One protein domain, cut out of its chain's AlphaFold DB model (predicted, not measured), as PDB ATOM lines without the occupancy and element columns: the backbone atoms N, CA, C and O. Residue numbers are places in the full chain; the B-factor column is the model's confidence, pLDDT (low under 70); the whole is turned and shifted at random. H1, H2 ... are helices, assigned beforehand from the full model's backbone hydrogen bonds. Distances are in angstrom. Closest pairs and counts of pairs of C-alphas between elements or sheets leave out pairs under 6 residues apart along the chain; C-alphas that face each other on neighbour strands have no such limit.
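What this domain is: This is residues 4 to 94 of the 103 residues of an uncharacterized protein of Rhizobium loti (UniProt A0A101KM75). Four nearly parallel helices make an up-and-down bundle, with H2 and H3 in the middle, H1 on one side of them and the first part of H4 on the other. H4 is the longest, and its far part, with the last printed residue, sticks out beyond the body as a free arm, residues 82 to 94. The printed part has 91 residues with four named helices in the order H1, H2, H3, H4 and no named strand, and its class is all helix. The whole is loose, with a radius of gyration of the C-alphas of 15.2 A, and spans 58 by 24 by 16 A, a rod whose length comes in part from that arm.

Where its parts are: Find C-alpha 4 at (-57.331, 26.860, -18.635), where H1 begins; it covers residues 4 to 21 and measures 25.9 A from first to last C-alpha. Next look at H2, residues 27 to 42, which measures 22.6 A. Go on to C-alpha 48 at (-51.005, 27.828, -10.813), where H3 begins; it covers residues 48 to 62 and measures 21.1 A. From Gly 67 trace H4 through residues 67 to 93, over 38.2 A, to C-alpha 93 at (-50.922, 13.706, 8.642).

How they stand to each other: The four helices form a bundle that is up and down, each running against the one before it. Begin at Thr 5: H1 touches H2, and their closest C-alphas, those of Thr 5 and Glu 41, are 5.8 A apart. This hairpin has a shallow tilt of 5 degrees, opposite ways. H1 and H3 are close but not clearly touching, with the C-alphas of Phe 4 and Arg 51 closest at 7.7 A. H2 is the hub, touching the three other helices. It forms a hairpin with H3, at a shallow tilt of 7 degrees, with the C-alphas of Leu 33 and Met 61 closest at 7.3 A. H2 touches H4 with residues 29 to 36 alone, the closest C-alphas being those of Phe 36 and Phe 71, 7.4 A apart; these two run the same way. H3 and H4 are a hairpin at a shallow tilt of 10 degrees; their closest C-alphas, those of Met 61 and Gly 67, are 4.6 A apart, and H4 touches H3 with residues 67 to 78 alone. H1 and H4 are apart. In H1, H2, H3 and H4 every O i to N i+4 pair is within hydrogen-bond range.

The domain as a whole: The two C-alphas farthest apart are those of Gly 23 and Gly 94, at 58.5 A. Without residues 82 to 94, which stand free, the body spans 39 by 24 by 16 A. The printed part has no cut, and the links H1 to H2, H2 to H3 and H3 to H4 are tight. The mean pLDDT of the printed part is 70.6; look for values under 70 at residues 44 to 50 and 63 to 94.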
ATOM      1  N   PHE A   4     -58.710  26.964 -18.167       80.38
ATOM      2  CA  PHE A   4     -57.331  26.860 -18.635       80.38
ATOM      3  C   PHE A   4     -57.161  25.831 -19.760       80.38
ATOM      4  O   PHE A   4     -56.491  26.108 -20.751       80.38
ATOM      5  N   THR A   5     -57.781  24.656 -19.633       84.00
ATOM      6  CA  THR A   5     -57.701  23.608 -20.660       84.00
ATOM      7  C   THR A   5     -58.360  24.066 -21.959       84.00
ATOM      8  O   THR A   5     -57.816  23.841 -23.038       84.00
ATOM      9  N   GLN A   6     -59.499  24.757 -21.855       87.69
ATOM     10  CA  GLN A   6     -60.177  25.351 -23.005       87.69
ATOM     11  C   GLN A   6     -59.291  26.391 -23.699       87.69
ATOM     12  O   GLN A   6     -59.034  26.275 -24.896       87.69
ATOM     13  N   PHE A   7     -58.734  27.336 -22.933       86.94
ATOM     14  CA  PHE A   7     -57.793  28.333 -23.447       86.94
ATOM     15  C   PHE A   7     -56.596  27.688 -24.162       86.94
ATOM     16  O   PHE A   7     -56.220  28.095 -25.262       86.94
ATOM     17  N   LEU A   8     -56.000  26.662 -23.553       85.38
ATOM     18  CA  LEU A   8     -54.843  25.973 -24.112       85.38
ATOM     19  C   LEU A   8     -55.195  25.223 -25.405       85.38
ATOM     20  O   LEU A   8     -54.423  25.272 -26.362       85.38
ATOM     21  N   GLY A   9     -56.361  24.572 -25.446       88.38
ATOM     22  CA  GLY A   9     -56.880  23.896 -26.634       88.38
ATOM     23  C   GLY A   9     -57.098  24.855 -27.802       88.38
ATOM     24  O   GLY A   9     -56.604  24.609 -28.899       88.38
ATOM     25  N   GLU A  10     -57.744  25.997 -27.560       91.88
ATOM     26  CA  GLU A  10     -57.975  27.014 -28.592       91.88
ATOM     27  C   GLU A  10     -56.667  27.569 -29.171       91.88
ATOM     28  O   GLU A  10     -56.533  27.734 -30.386       91.88
ATOM     29  N   LYS A  11     -55.672  27.845 -28.317       88.31
ATOM     30  CA  LYS A  11     -54.357  28.318 -28.776       88.31
ATOM     31  C   LYS A  11     -53.605  27.247 -29.561       88.31
ATOM     32  O   LYS A  11     -52.942  27.578 -30.543       88.31
ATOM     33  N   ALA A  12     -53.714  25.987 -29.147       87.38
ATOM     34  CA  ALA A  12     -53.102  24.868 -29.846       87.38
ATOM     35  C   ALA A  12     -53.669  24.696 -31.261       87.38
ATOM     36  O   ALA A  12     -52.886  24.601 -32.206       87.38
ATOM     37  N   GLU A  13     -54.994  24.710 -31.422       91.56
ATOM     38  CA  GLU A  13     -55.628  24.544 -32.737       91.56
ATOM     39  C   GLU A  13     -55.339  25.724 -33.672       91.56
ATOM     40  O   GLU A  13     -54.872  25.492 -34.785       91.56
ATOM     41  N   ARG A  14     -55.451  26.981 -33.212       90.06
ATOM     42  CA  ARG A  14     -55.084  28.150 -34.046       90.06
ATOM     43  C   ARG A  14     -53.639  28.093 -34.533       90.06
ATOM     44  O   ARG A  14     -53.325  28.509 -35.645       90.06
ATOM     45  N   TYR A  15     -52.733  27.602 -33.691       85.75
ATOM     46  CA  TYR A  15     -51.334  27.450 -34.067       85.75
ATOM     47  C   TYR A  15     -51.133  26.333 -35.104       85.75
ATOM     48  O   TYR A  15     -50.350  26.494 -36.042       85.75
ATOM     49  N   ILE A  16     -51.843  25.209 -34.958       87.38
ATOM     50  CA  ILE A  16     -51.847  24.116 -35.939       87.38
ATOM     51  C   ILE A  16     -52.365  24.626 -37.290       87.38
ATOM     52  O   ILE A  16     -51.707  24.412 -38.307       87.38
ATOM     53  N   GLU A  17     -53.487  25.345 -37.297       90.88
ATOM     54  CA  GLU A  17     -54.073  25.960 -38.494       90.88
ATOM     55  C   GLU A  17     -53.096  26.916 -39.182       90.88
ATOM     56  O   GLU A  17     -52.877  26.803 -40.388       90.88
ATOM     57  N   LEU A  18     -52.434  27.793 -38.420       88.69
ATOM     58  CA  LEU A  18     -51.407  28.696 -38.942       88.69
ATOM     59  C   LEU A  18     -50.238  27.934 -39.584       88.69
ATOM     60  O   LEU A  18     -49.728  28.321 -40.631       88.69
ATOM     61  N   ARG A  19     -49.774  26.840 -38.974       86.56
ATOM     62  CA  ARG A  19     -48.692  26.036 -39.563       86.56
ATOM     63  C   ARG A  19     -49.128  25.342 -40.847       86.56
ATOM     64  O   ARG A  19     -48.337  25.282 -41.788       86.56
ATOM     65  N   HIS A  20     -50.365  24.856 -40.895       86.56
ATOM     66  CA  HIS A  20     -50.929  24.261 -42.102       86.56
ATOM     67  C   HIS A  20     -51.105  25.286 -43.227       86.56
ATOM     68  O   HIS A  20     -50.746  24.977 -44.362       86.56
ATOM     69  N   SER A  21     -51.576  26.504 -42.933       89.06
ATOM     70  CA  SER A  21     -51.730  27.561 -43.947       89.06
ATOM     71  C   SER A  21     -50.394  28.021 -44.534       89.06
ATOM     72  O   SER A  21     -50.326  28.400 -45.699       89.06
ATOM     73  N   LEU A  22     -49.313  27.910 -43.761       89.25
ATOM     74  CA  LEU A  22     -47.943  28.165 -44.209       89.25
ATOM     75  C   LEU A  22     -47.306  26.981 -44.972       89.25
ATOM     76  O   LEU A  22     -46.123  27.040 -45.301       89.25
ATOM     77  N   GLY A  23     -48.046  25.897 -45.229       87.00
ATOM     78  CA  GLY A  23     -47.575  24.750 -46.015       87.00
ATOM     79  C   GLY A  23     -46.676  23.765 -45.260       87.00
ATOM     80  O   GLY A  23     -46.094  22.868 -45.872       87.00
ATOM     81  N   TYR A  24     -46.552  23.880 -43.933       81.62
ATOM     82  CA  TYR A  24     -45.757  22.931 -43.153       81.62
ATOM     83  C   TYR A  24     -46.484  21.588 -43.007       81.62
ATOM     84  O   TYR A  24     -47.652  21.526 -42.615       81.62
ATOM     85  N   SER A  25     -45.752  20.484 -43.205       77.06
ATOM     86  CA  SER A  25     -46.201  19.142 -42.805       77.06
ATOM     87  C   SER A  25     -46.142  19.011 -41.277       77.06
ATOM     88  O   SER A  25     -45.201  18.464 -40.701       77.06
ATOM     89  N   PHE A  26     -47.139  19.593 -40.607       80.31
ATOM     90  CA  PHE A  26     -47.187  19.739 -39.150       80.31
ATOM     91  C   PHE A  26     -47.971  18.616 -38.448       80.31
ATOM     92  O   PHE A  26     -48.124  18.619 -37.227       80.31
ATOM     93  N   SER A  27     -48.448  17.603 -39.180       79.81
ATOM     94  CA  SER A  27     -49.405  16.601 -38.679       79.81
ATOM     95  C   SER A  27     -48.905  15.805 -37.462       79.81
ATOM     96  O   SER A  27     -49.666  15.550 -36.528       79.81
ATOM     97  N   LYS A  28     -47.611  15.446 -37.413       80.06
ATOM     98  CA  LYS A  28     -47.023  14.737 -36.254       80.06
ATOM     99  C   LYS A  28     -46.939  15.625 -35.008       80.06
ATOM    100  O   LYS A  28     -47.185  15.153 -33.895       80.06
ATOM    101  N   GLN A  29     -46.578  16.896 -35.175       79.75
ATOM    102  CA  GLN A  29     -46.501  17.849 -34.065       79.75
ATOM    103  C   GLN A  29     -47.905  18.244 -33.591       79.75
ATOM    104  O   GLN A  29     -48.141  18.254 -32.387       79.75
ATOM    105  N   ALA A  30     -48.851  18.437 -34.513       85.62
ATOM    106  CA  ALA A  30     -50.265  18.662 -34.220       85.62
ATOM    107  C   ALA A  30     -50.861  17.532 -33.367       85.62
ATOM    108  O   ALA A  30     -51.460  17.788 -32.324       85.62
ATOM    109  N   GLY A  31     -50.623  16.269 -33.746       85.56
ATOM    110  CA  GLY A  31     -51.054  15.116 -32.951       85.56
ATOM    111  C   GLY A  31     -50.447  15.097 -31.543       85.56
ATOM    112  O   GLY A  31     -51.137  14.793 -30.573       85.56
ATOM    113  N   THR A  32     -49.175  15.490 -31.413       83.75
ATOM    114  CA  THR A  32     -48.496  15.583 -30.107       83.75
ATOM    115  C   THR A  32     -49.096  16.697 -29.245       83.75
ATOM    116  O   THR A  32     -49.344  16.487 -28.059       83.75
ATOM    117  N   LEU A  33     -49.387  17.857 -29.836       83.62
ATOM    118  CA  LEU A  33     -49.960  19.004 -29.137       83.62
ATOM    119  C   LEU A  33     -51.388  18.710 -28.651       83.62
ATOM    120  O   LEU A  33     -51.721  18.983 -27.500       83.62
ATOM    121  N   ARG A  34     -52.203  18.049 -29.480       88.31
ATOM    122  CA  ARG A  34     -53.546  17.579 -29.099       88.31
ATOM    123  C   ARG A  34     -53.502  16.551 -27.967       88.31
ATOM    124  O   ARG A  34     -54.293  16.631 -27.031       88.31
ATOM    125  N   ALA A  35     -52.566  15.600 -28.021       85.62
ATOM    126  CA  ALA A  35     -52.374  14.623 -26.947       85.62
ATOM    127  C   ALA A  35     -51.952  15.292 -25.629       85.62
ATOM    128  O   ALA A  35     -52.418  14.896 -24.562       85.62
ATOM    129  N   PHE A  36     -51.124  16.335 -25.703       83.62
ATOM    130  CA  PHE A  36     -50.728  17.129 -24.546       83.62
ATOM    131  C   PHE A  36     -51.912  17.872 -23.910       83.62
ATOM    132  O   PHE A  36     -52.099  17.771 -22.701       83.62
ATOM    133  N   VAL A  37     -52.756  18.543 -24.701       85.62
ATOM    134  CA  VAL A  37     -53.963  19.218 -24.182       85.62
ATOM    135  C   VAL A  37     -54.891  18.219 -23.483       85.62
ATOM    136  O   VAL A  37     -55.330  18.470 -22.364       85.62
ATOM    137  N   ARG A  38     -55.117  17.041 -24.085       86.19
ATOM    138  CA  ARG A  38     -55.910  15.961 -23.466       86.19
ATOM    139  C   ARG A  38     -55.293  15.432 -22.170       86.19
ATOM    140  O   ARG A  38     -56.021  15.043 -21.262       86.19
ATOM    141  N   TYR A  39     -53.963  15.383 -22.077       82.12
ATOM    142  CA  TYR A  39     -53.276  15.013 -20.838       82.12
ATOM    143  C   TYR A  39     -53.518  16.056 -19.744       82.12
ATOM    144  O   TYR A  39     -53.910  15.691 -18.641       82.12
ATOM    145  N   VAL A  40     -53.347  17.342 -20.068       80.50
ATOM    146  CA  VAL A  40     -53.597  18.461 -19.144       80.50
ATOM    147  C   VAL A  40     -55.041  18.458 -18.642       80.50
ATOM    148  O   VAL A  40     -55.271  18.646 -17.450       80.50
ATOM    149  N   GLU A  41     -55.997  18.181 -19.533       83.19
ATOM    150  CA  GLU A  41     -57.409  18.038 -19.186       83.19
ATOM    151  C   GLU A  41     -57.642  16.914 -18.168       83.19
ATOM    152  O   GLU A  41     -58.269  17.125 -17.131       83.19
ATOM    153  N   ARG A  42     -57.127  15.713 -18.460       79.75
ATOM    154  CA  ARG A  42     -57.323  14.523 -17.621       79.75
ATOM    155  C   ARG A  42     -56.621  14.627 -16.275       79.75
ATOM    156  O   ARG A  42     -57.137  14.112 -15.291       79.75
ATOM    157  N   ALA A  43     -55.463  15.274 -16.238       74.44
ATOM    158  CA  ALA A  43     -54.683  15.458 -15.023       74.44
ATOM    159  C   ALA A  43     -55.213  16.592 -14.124       74.44
ATOM    160  O   ALA A  43     -54.677  16.792 -13.039       74.44
ATOM    161  N   GLN A  44     -56.260  17.318 -14.552       67.75
ATOM    162  CA  GLN A  44     -56.920  18.379 -13.780       67.75
ATOM    163  C   GLN A  44     -55.929  19.404 -13.205       67.75
ATOM    164  O   GLN A  44     -55.957  19.748 -12.024       67.75
ATOM    165  N   PHE A  45     -55.017  19.898 -14.049       66.69
ATOM    166  CA  PHE A  45     -54.019  20.892 -13.650       66.69
ATOM    167  C   PHE A  45     -54.632  22.276 -13.414       66.69
ATOM    168  O   PHE A  45     -54.510  23.193 -14.228       66.69
ATOM    169  N   ASP A  46     -55.276  22.436 -12.262       60.28
ATOM    170  CA  ASP A  46     -55.860  23.704 -11.831       60.28
ATOM    171  C   ASP A  46     -54.962  24.516 -10.897       60.28
ATOM    172  O   ASP A  46     -55.197  25.710 -10.704       60.28
ATOM    173  N   ALA A  47     -53.875  23.923 -10.398       66.31
ATOM    174  CA  ALA A  47     -52.888  24.641  -9.605       66.31
ATOM    175  C   ALA A  47     -52.034  25.590 -10.483       66.31
ATOM    176  O   ALA A  47     -51.545  25.176 -11.542       66.31
ATOM    177  N   PRO A  48     -51.776  26.842 -10.046       67.88
ATOM    178  CA  PRO A  48     -51.005  27.828 -10.813       67.88
ATOM    179  C   PRO A  48     -49.616  27.346 -11.260       67.88
ATOM    180  O   PRO A  48     -49.218  27.586 -12.397       67.88
ATOM    181  N   ALA A  49     -48.897  26.612 -10.402       64.25
ATOM    182  CA  ALA A  49     -47.570  26.080 -10.722       64.25
ATOM    183  C   ALA A  49     -47.607  25.092 -11.902       64.25
ATOM    184  O   ALA A  49     -46.759  25.138 -12.796       64.25
ATOM    185  N   THR A  50     -48.630  24.238 -11.946       68.56
ATOM    186  CA  THR A  50     -48.780  23.226 -12.993       68.56
ATOM    187  C   THR A  50     -49.270  23.832 -14.309       68.56
ATOM    188  O   THR A  50     -48.859  23.381 -15.379       68.56
ATOM    189  N   ARG A  51     -50.046  24.926 -14.252       73.69
ATOM    190  CA  ARG A  51     -50.398  25.737 -15.433       73.69
ATOM    191  C   ARG A  51     -49.167  26.381 -16.072       73.69
ATOM    192  O   ARG A  51     -49.005  26.294 -17.288       73.69
ATOM    193  N   THR A  52     -48.271  26.963 -15.272       76.12
ATOM    194  CA  THR A  52     -47.015  27.551 -15.770       76.12
ATOM    195  C   THR A  52     -46.142  26.510 -16.464       76.12
ATOM    196  O   THR A  52     -45.673  26.746 -17.576       76.12
ATOM    197  N   MET A  53     -45.980  25.327 -15.863       71.75
ATOM    198  CA  MET A  53     -45.232  24.231 -16.488       71.75
ATOM    199  C   MET A  53     -45.867  23.768 -17.806       71.75
ATOM    200  O   MET A  53     -45.155  23.538 -18.785       71.75
ATOM    201  N   ALA A  54     -47.197  23.658 -17.860       74.50
ATOM    202  CA  ALA A  54     -47.894  23.268 -19.079       74.50
ATOM    203  C   ALA A  54     -47.711  24.294 -20.217       74.50
ATOM    204  O   ALA A  54     -47.495  23.915 -21.371       74.50
ATOM    205  N   LEU A  55     -47.738  25.592 -19.902       77.62
ATOM    206  CA  LEU A  55     -47.491  26.652 -20.883       77.62
ATOM    207  C   LEU A  55     -46.059  26.620 -21.425       77.62
ATOM    208  O   LEU A  55     -45.855  26.828 -22.620       77.62
ATOM    209  N   ASP A  56     -45.077  26.326 -20.576       77.94
ATOM    210  CA  ASP A  56     -43.674  26.265 -20.993       77.94
ATOM    211  C   ASP A  56     -43.417  25.089 -21.952       77.94
ATOM    212  O   ASP A  56     -42.717  25.203 -22.961       77.94
ATOM    213  N   VAL A  57     -44.094  23.965 -21.712       72.38
ATOM    214  CA  VAL A  57     -44.077  22.789 -22.591       72.38
ATOM    215  C   VAL A  57     -44.748  23.078 -23.933       72.38
ATOM    216  O   VAL A  57     -44.201  22.716 -24.980       72.38
ATOM    217  N   ALA A  58     -45.896  23.762 -23.922       73.88
ATOM    218  CA  ALA A  58     -46.569  24.201 -25.141       73.88
ATOM    219  C   ALA A  58     -45.683  25.161 -25.954       73.88
ATOM    220  O   ALA A  58     -45.510  24.966 -27.157       73.88
ATOM    221  N   ARG A  59     -45.023  26.119 -25.288       76.81
ATOM    222  CA  ARG A  59     -44.073  27.058 -25.903       76.81
ATOM    223  C   ARG A  59     -42.908  26.349 -26.586       76.81
ATOM    224  O   ARG A  59     -42.584  26.666 -27.730       76.81
ATOM    225  N   HIS A  60     -42.308  25.355 -25.936       71.94
ATOM    226  CA  HIS A  60     -41.248  24.562 -26.557       71.94
ATOM    227  C   HIS A  60     -41.730  23.778 -27.785       71.94
ATOM    228  O   HIS A  60     -40.998  23.696 -28.773       71.94
ATOM    229  N   MET A  61     -42.957  23.245 -27.754       70.88
ATOM    230  CA  MET A  61     -43.574  22.589 -28.911       70.88
ATOM    231  C   MET A  61     -43.845  23.561 -30.069       70.88
ATOM    232  O   MET A  61     -43.613  23.203 -31.224       70.88
ATOM    233  N   TRP A  62     -44.276  24.791 -29.778       72.12
ATOM    234  CA  TRP A  62     -44.492  25.836 -30.785       72.12
ATOM    235  C   TRP A  62     -43.190  26.326 -31.440       72.12
ATOM    236  O   TRP A  62     -43.195  26.729 -32.601       72.12
ATOM    237  N   ASN A  63     -42.052  26.246 -30.756       69.31
ATOM    238  CA  ASN A  63     -40.771  26.688 -31.317       69.31
ATOM    239  C   ASN A  63     -40.051  25.603 -32.140       69.31
ATOM    240  O   ASN A  63     -38.897  25.782 -32.517       69.31
ATOM    241  N   GLY A  64     -40.698  24.463 -32.418       62.28
ATOM    242  CA  GLY A  64     -40.119  23.389 -33.238       62.28
ATOM    243  C   GLY A  64     -39.002  22.589 -32.553       62.28
ATOM    244  O   GLY A  64     -38.493  21.628 -33.128       62.28
ATOM    245  N   HIS A  65     -38.655  22.925 -31.308       57.84
ATOM    246  CA  HIS A  65     -37.762  22.121 -30.480       57.84
ATOM    247  C   HIS A  65     -38.463  20.835 -30.037       57.84
ATOM    248  O   HIS A  65     -39.687  20.786 -29.954       57.84
ATOM    249  N   ALA A  66     -37.683  19.775 -29.787       57.09
ATOM    250  CA  ALA A  66     -38.134  18.398 -29.575       57.09
ATOM    251  C   ALA A  66     -39.268  18.252 -28.536       57.09
ATOM    252  O   ALA A  66     -39.039  17.845 -27.396       57.09
ATOM    253  N   GLY A  67     -40.511  18.486 -28.962       58.34
ATOM    254  CA  GLY A  67     -41.703  18.474 -28.118       58.34
ATOM    255  C   GLY A  67     -41.893  17.165 -27.366       58.34
ATOM    256  O   GLY A  67     -42.376  17.155 -26.243       58.34
ATOM    257  N   LYS A  68     -41.402  16.057 -27.933       60.78
ATOM    258  CA  LYS A  68     -41.379  14.743 -27.279       60.78
ATOM    259  C   LYS A  68     -40.513  14.714 -26.014       60.78
ATOM    260  O   LYS A  68     -40.879  14.040 -25.058       60.78
ATOM    261  N   ARG A  69     -39.372  15.418 -25.993       64.19
ATOM    262  CA  ARG A  69     -38.495  15.501 -24.812       64.19
ATOM    263  C   ARG A  69     -39.106  16.408 -23.753       64.19
ATOM    264  O   ARG A  69     -39.145  16.006 -22.597       64.19
ATOM    265  N   SER A  70     -39.647  17.560 -24.148       63.56
ATOM    266  CA  SER A  70     -40.320  18.484 -23.226       63.56
ATOM    267  C   SER A  70     -41.581  17.865 -22.618       63.56
ATOM    268  O   SER A  70     -41.775  17.943 -21.412       63.56
ATOM    269  N   PHE A  71     -42.383  17.150 -23.416       62.19
ATOM    270  CA  PHE A  71     -43.554  16.413 -22.936       62.19
ATOM    271  C   PHE A  71     -43.167  15.257 -22.003       62.19
ATOM    272  O   PHE A  71     -43.756  15.106 -20.938       62.19
ATOM    273  N   ARG A  72     -42.123  14.482 -22.338       64.06
ATOM    274  CA  ARG A  72     -41.589  13.437 -21.447       64.06
ATOM    275  C   ARG A  72     -41.088  14.023 -20.126       64.06
ATOM    276  O   ARG A  72     -41.384  13.473 -19.071       64.06
ATOM    277  N   HIS A  73     -40.356  15.133 -20.184       66.00
ATOM    278  CA  HIS A  73     -39.833  15.809 -19.001       66.00
ATOM    279  C   HIS A  73     -40.960  16.374 -18.128       66.00
ATOM    280  O   HIS A  73     -40.888  16.287 -16.908       66.00
ATOM    281  N   PHE A  74     -42.026  16.886 -18.745       65.44
ATOM    282  CA  PHE A  74     -43.223  17.348 -18.051       65.44
ATOM    283  C   PHE A  74     -43.955  16.218 -17.330       65.44
ATOM    284  O   PHE A  74     -44.186  16.340 -16.137       65.44
ATOM    285  N   ILE A  75     -44.233  15.096 -18.004       63.81
ATOM    286  CA  ILE A  75     -44.856  13.919 -17.369       63.81
ATOM    287  C   ILE A  75     -43.994  13.415 -16.202       63.81
ATOM    288  O   ILE A  75     -44.512  13.054 -15.147       63.81
ATOM    289  N   GLN A  76     -42.668  13.398 -16.370       62.69
ATOM    290  CA  GLN A  76     -41.747  12.966 -15.322       62.69
ATOM    291  C   GLN A  76     -41.746  13.928 -14.125       62.69
ATOM    292  O   GLN A  76     -41.812  13.475 -12.984       62.69
ATOM    293  N   ARG A  77     -41.718  15.246 -14.364       64.19
ATOM    294  CA  ARG A  77     -41.778  16.258 -13.300       64.19
ATOM    295  C   ARG A  77     -43.130  16.319 -12.610       64.19
ATOM    296  O   ARG A  77     -43.147  16.511 -11.405       64.19
ATOM    297  N   ASP A  78     -44.223  16.142 -13.335       61.38
ATOM    298  CA  ASP A  78     -45.569  16.060 -12.773       61.38
ATOM    299  C   ASP A  78     -45.698  14.848 -11.841       61.38
ATOM    300  O   ASP A  78     -46.052  14.991 -10.672       61.38
ATOM    301  N   ARG A  79     -45.260  13.665 -12.293       56.22
ATOM    302  CA  ARG A  79     -45.224  12.458 -11.454       56.22
ATOM    303  C   ARG A  79     -44.360  12.650 -10.200       56.22
ATOM    304  O   ARG A  79     -44.769  12.244  -9.115       56.22
ATOM    305  N   CYS A  80     -43.191  13.281 -10.320       54.66
ATOM    306  CA  CYS A  80     -42.333  13.582  -9.169       54.66
ATOM    307  C   CYS A  80     -42.923  14.669  -8.255       54.66
ATOM    308  O   CYS A  80     -42.877  14.520  -7.042       54.66
ATOM    309  N   GLY A  81     -43.497  15.738  -8.805       53.56
ATOM    310  CA  GLY A  81     -44.105  16.837  -8.050       53.56
ATOM    311  C   GLY A  81     -45.355  16.401  -7.286       53.56
ATOM    312  O   GLY A  81     -45.536  16.792  -6.135       53.56
ATOM    313  N   HIS A  82     -46.160  15.514  -7.876       46.84
ATOM    314  CA  HIS A  82     -47.288  14.867  -7.211       46.84
ATOM    315  C   HIS A  82     -46.827  13.961  -6.055       46.84
ATOM    316  O   HIS A  82     -47.386  14.033  -4.962       46.84
ATOM    317  N   MET A  83     -45.756  13.176  -6.244       34.31
ATOM    318  CA  MET A  83     -45.151  12.370  -5.171       34.31
ATOM    319  C   MET A  83     -44.519  13.228  -4.064       34.31
ATOM    320  O   MET A  83     -44.631  12.879  -2.893       34.31
ATOM    321  N   SER A  84     -43.913  14.371  -4.393       41.69
ATOM    322  CA  SER A  84     -43.376  15.314  -3.401       41.69
ATOM    323  C   SER A  84     -44.485  16.030  -2.623       41.69
ATOM    324  O   SER A  84     -44.352  16.238  -1.420       41.69
ATOM    325  N   GLY A  85     -45.608  16.351  -3.276       39.25
ATOM    326  CA  GLY A  85     -46.805  16.882  -2.622       39.25
ATOM    327  C   GLY A  85     -47.471  15.860  -1.699       39.25
ATOM    328  O   GLY A  85     -47.825  16.198  -0.572       39.25
ATOM    329  N   LEU A  86     -47.570  14.595  -2.124       34.84
ATOM    330  CA  LEU A  86     -48.041  13.486  -1.285       34.84
ATOM    331  C   LEU A  86     -47.063  13.146  -0.151       34.84
ATOM    332  O   LEU A  86     -47.510  12.809   0.940       34.84
ATOM    333  N   SER A  87     -45.747  13.284  -0.348       36.78
ATOM    334  CA  SER A  87     -44.741  13.104   0.712       36.78
ATOM    335  C   SER A  87     -44.774  14.234   1.750       36.78
ATOM    336  O   SER A  87     -44.599  13.976   2.940       36.78
ATOM    337  N   ALA A  88     -45.063  15.471   1.333       38.19
ATOM    338  CA  ALA A  88     -45.268  16.588   2.254       38.19
ATOM    339  C   ALA A  88     -46.589  16.450   3.032       38.19
ATOM    340  O   ALA A  88     -46.602  16.649   4.243       38.19
ATOM    341  N   ARG A  89     -47.678  16.029   2.370       39.50
ATOM    342  CA  ARG A  89     -48.993  15.822   3.011       39.50
ATOM    343  C   ARG A  89     -49.051  14.587   3.915       39.50
ATOM    344  O   ARG A  89     -49.735  14.621   4.929       39.50
ATOM    345  N   SER A  90     -48.326  13.517   3.580       35.94
ATOM    346  CA  SER A  90     -48.213  12.329   4.443       35.94
ATOM    347  C   SER A  90     -47.364  12.586   5.690       35.94
ATOM    348  O   SER A  90     -47.674  12.038   6.741       35.94
ATOM    349  N   LYS A  91     -46.358  13.475   5.635       35.78
ATOM    350  CA  LYS A  91     -45.600  13.878   6.836       35.78
ATOM    351  C   LYS A  91     -46.389  14.771   7.796       35.78
ATOM    352  O   LYS A  91     -46.127  14.724   8.992       35.78
ATOM    353  N   THR A  92     -47.355  15.548   7.308       41.28
ATOM    354  CA  THR A  92     -48.205  16.395   8.167       41.28
ATOM    355  C   THR A  92     -49.445  15.681   8.702       41.28
ATOM    356  O   THR A  92     -50.063  16.185   9.627       41.28
ATOM    357  N   ALA A  93     -49.806  14.518   8.150       39.28
ATOM    358  CA  ALA A  93     -50.922  13.706   8.642       39.28
ATOM    359  C   ALA A  93     -50.511  12.703   9.742       39.28
ATOM    360  O   ALA A  93     -51.377  12.130  10.386       39.28
ATOM    361  N   GLY A  94     -49.208  12.490   9.965       39.25
ATOM    362  CA  GLY A  94     -48.694  11.480  10.903       39.25
ATOM    363  C   GLY A  94     -48.086  12.013  12.205       39.25
ATOM    364  O   GLY A  94     -47.458  11.237  12.917       39.25
TER     365      GLY A  94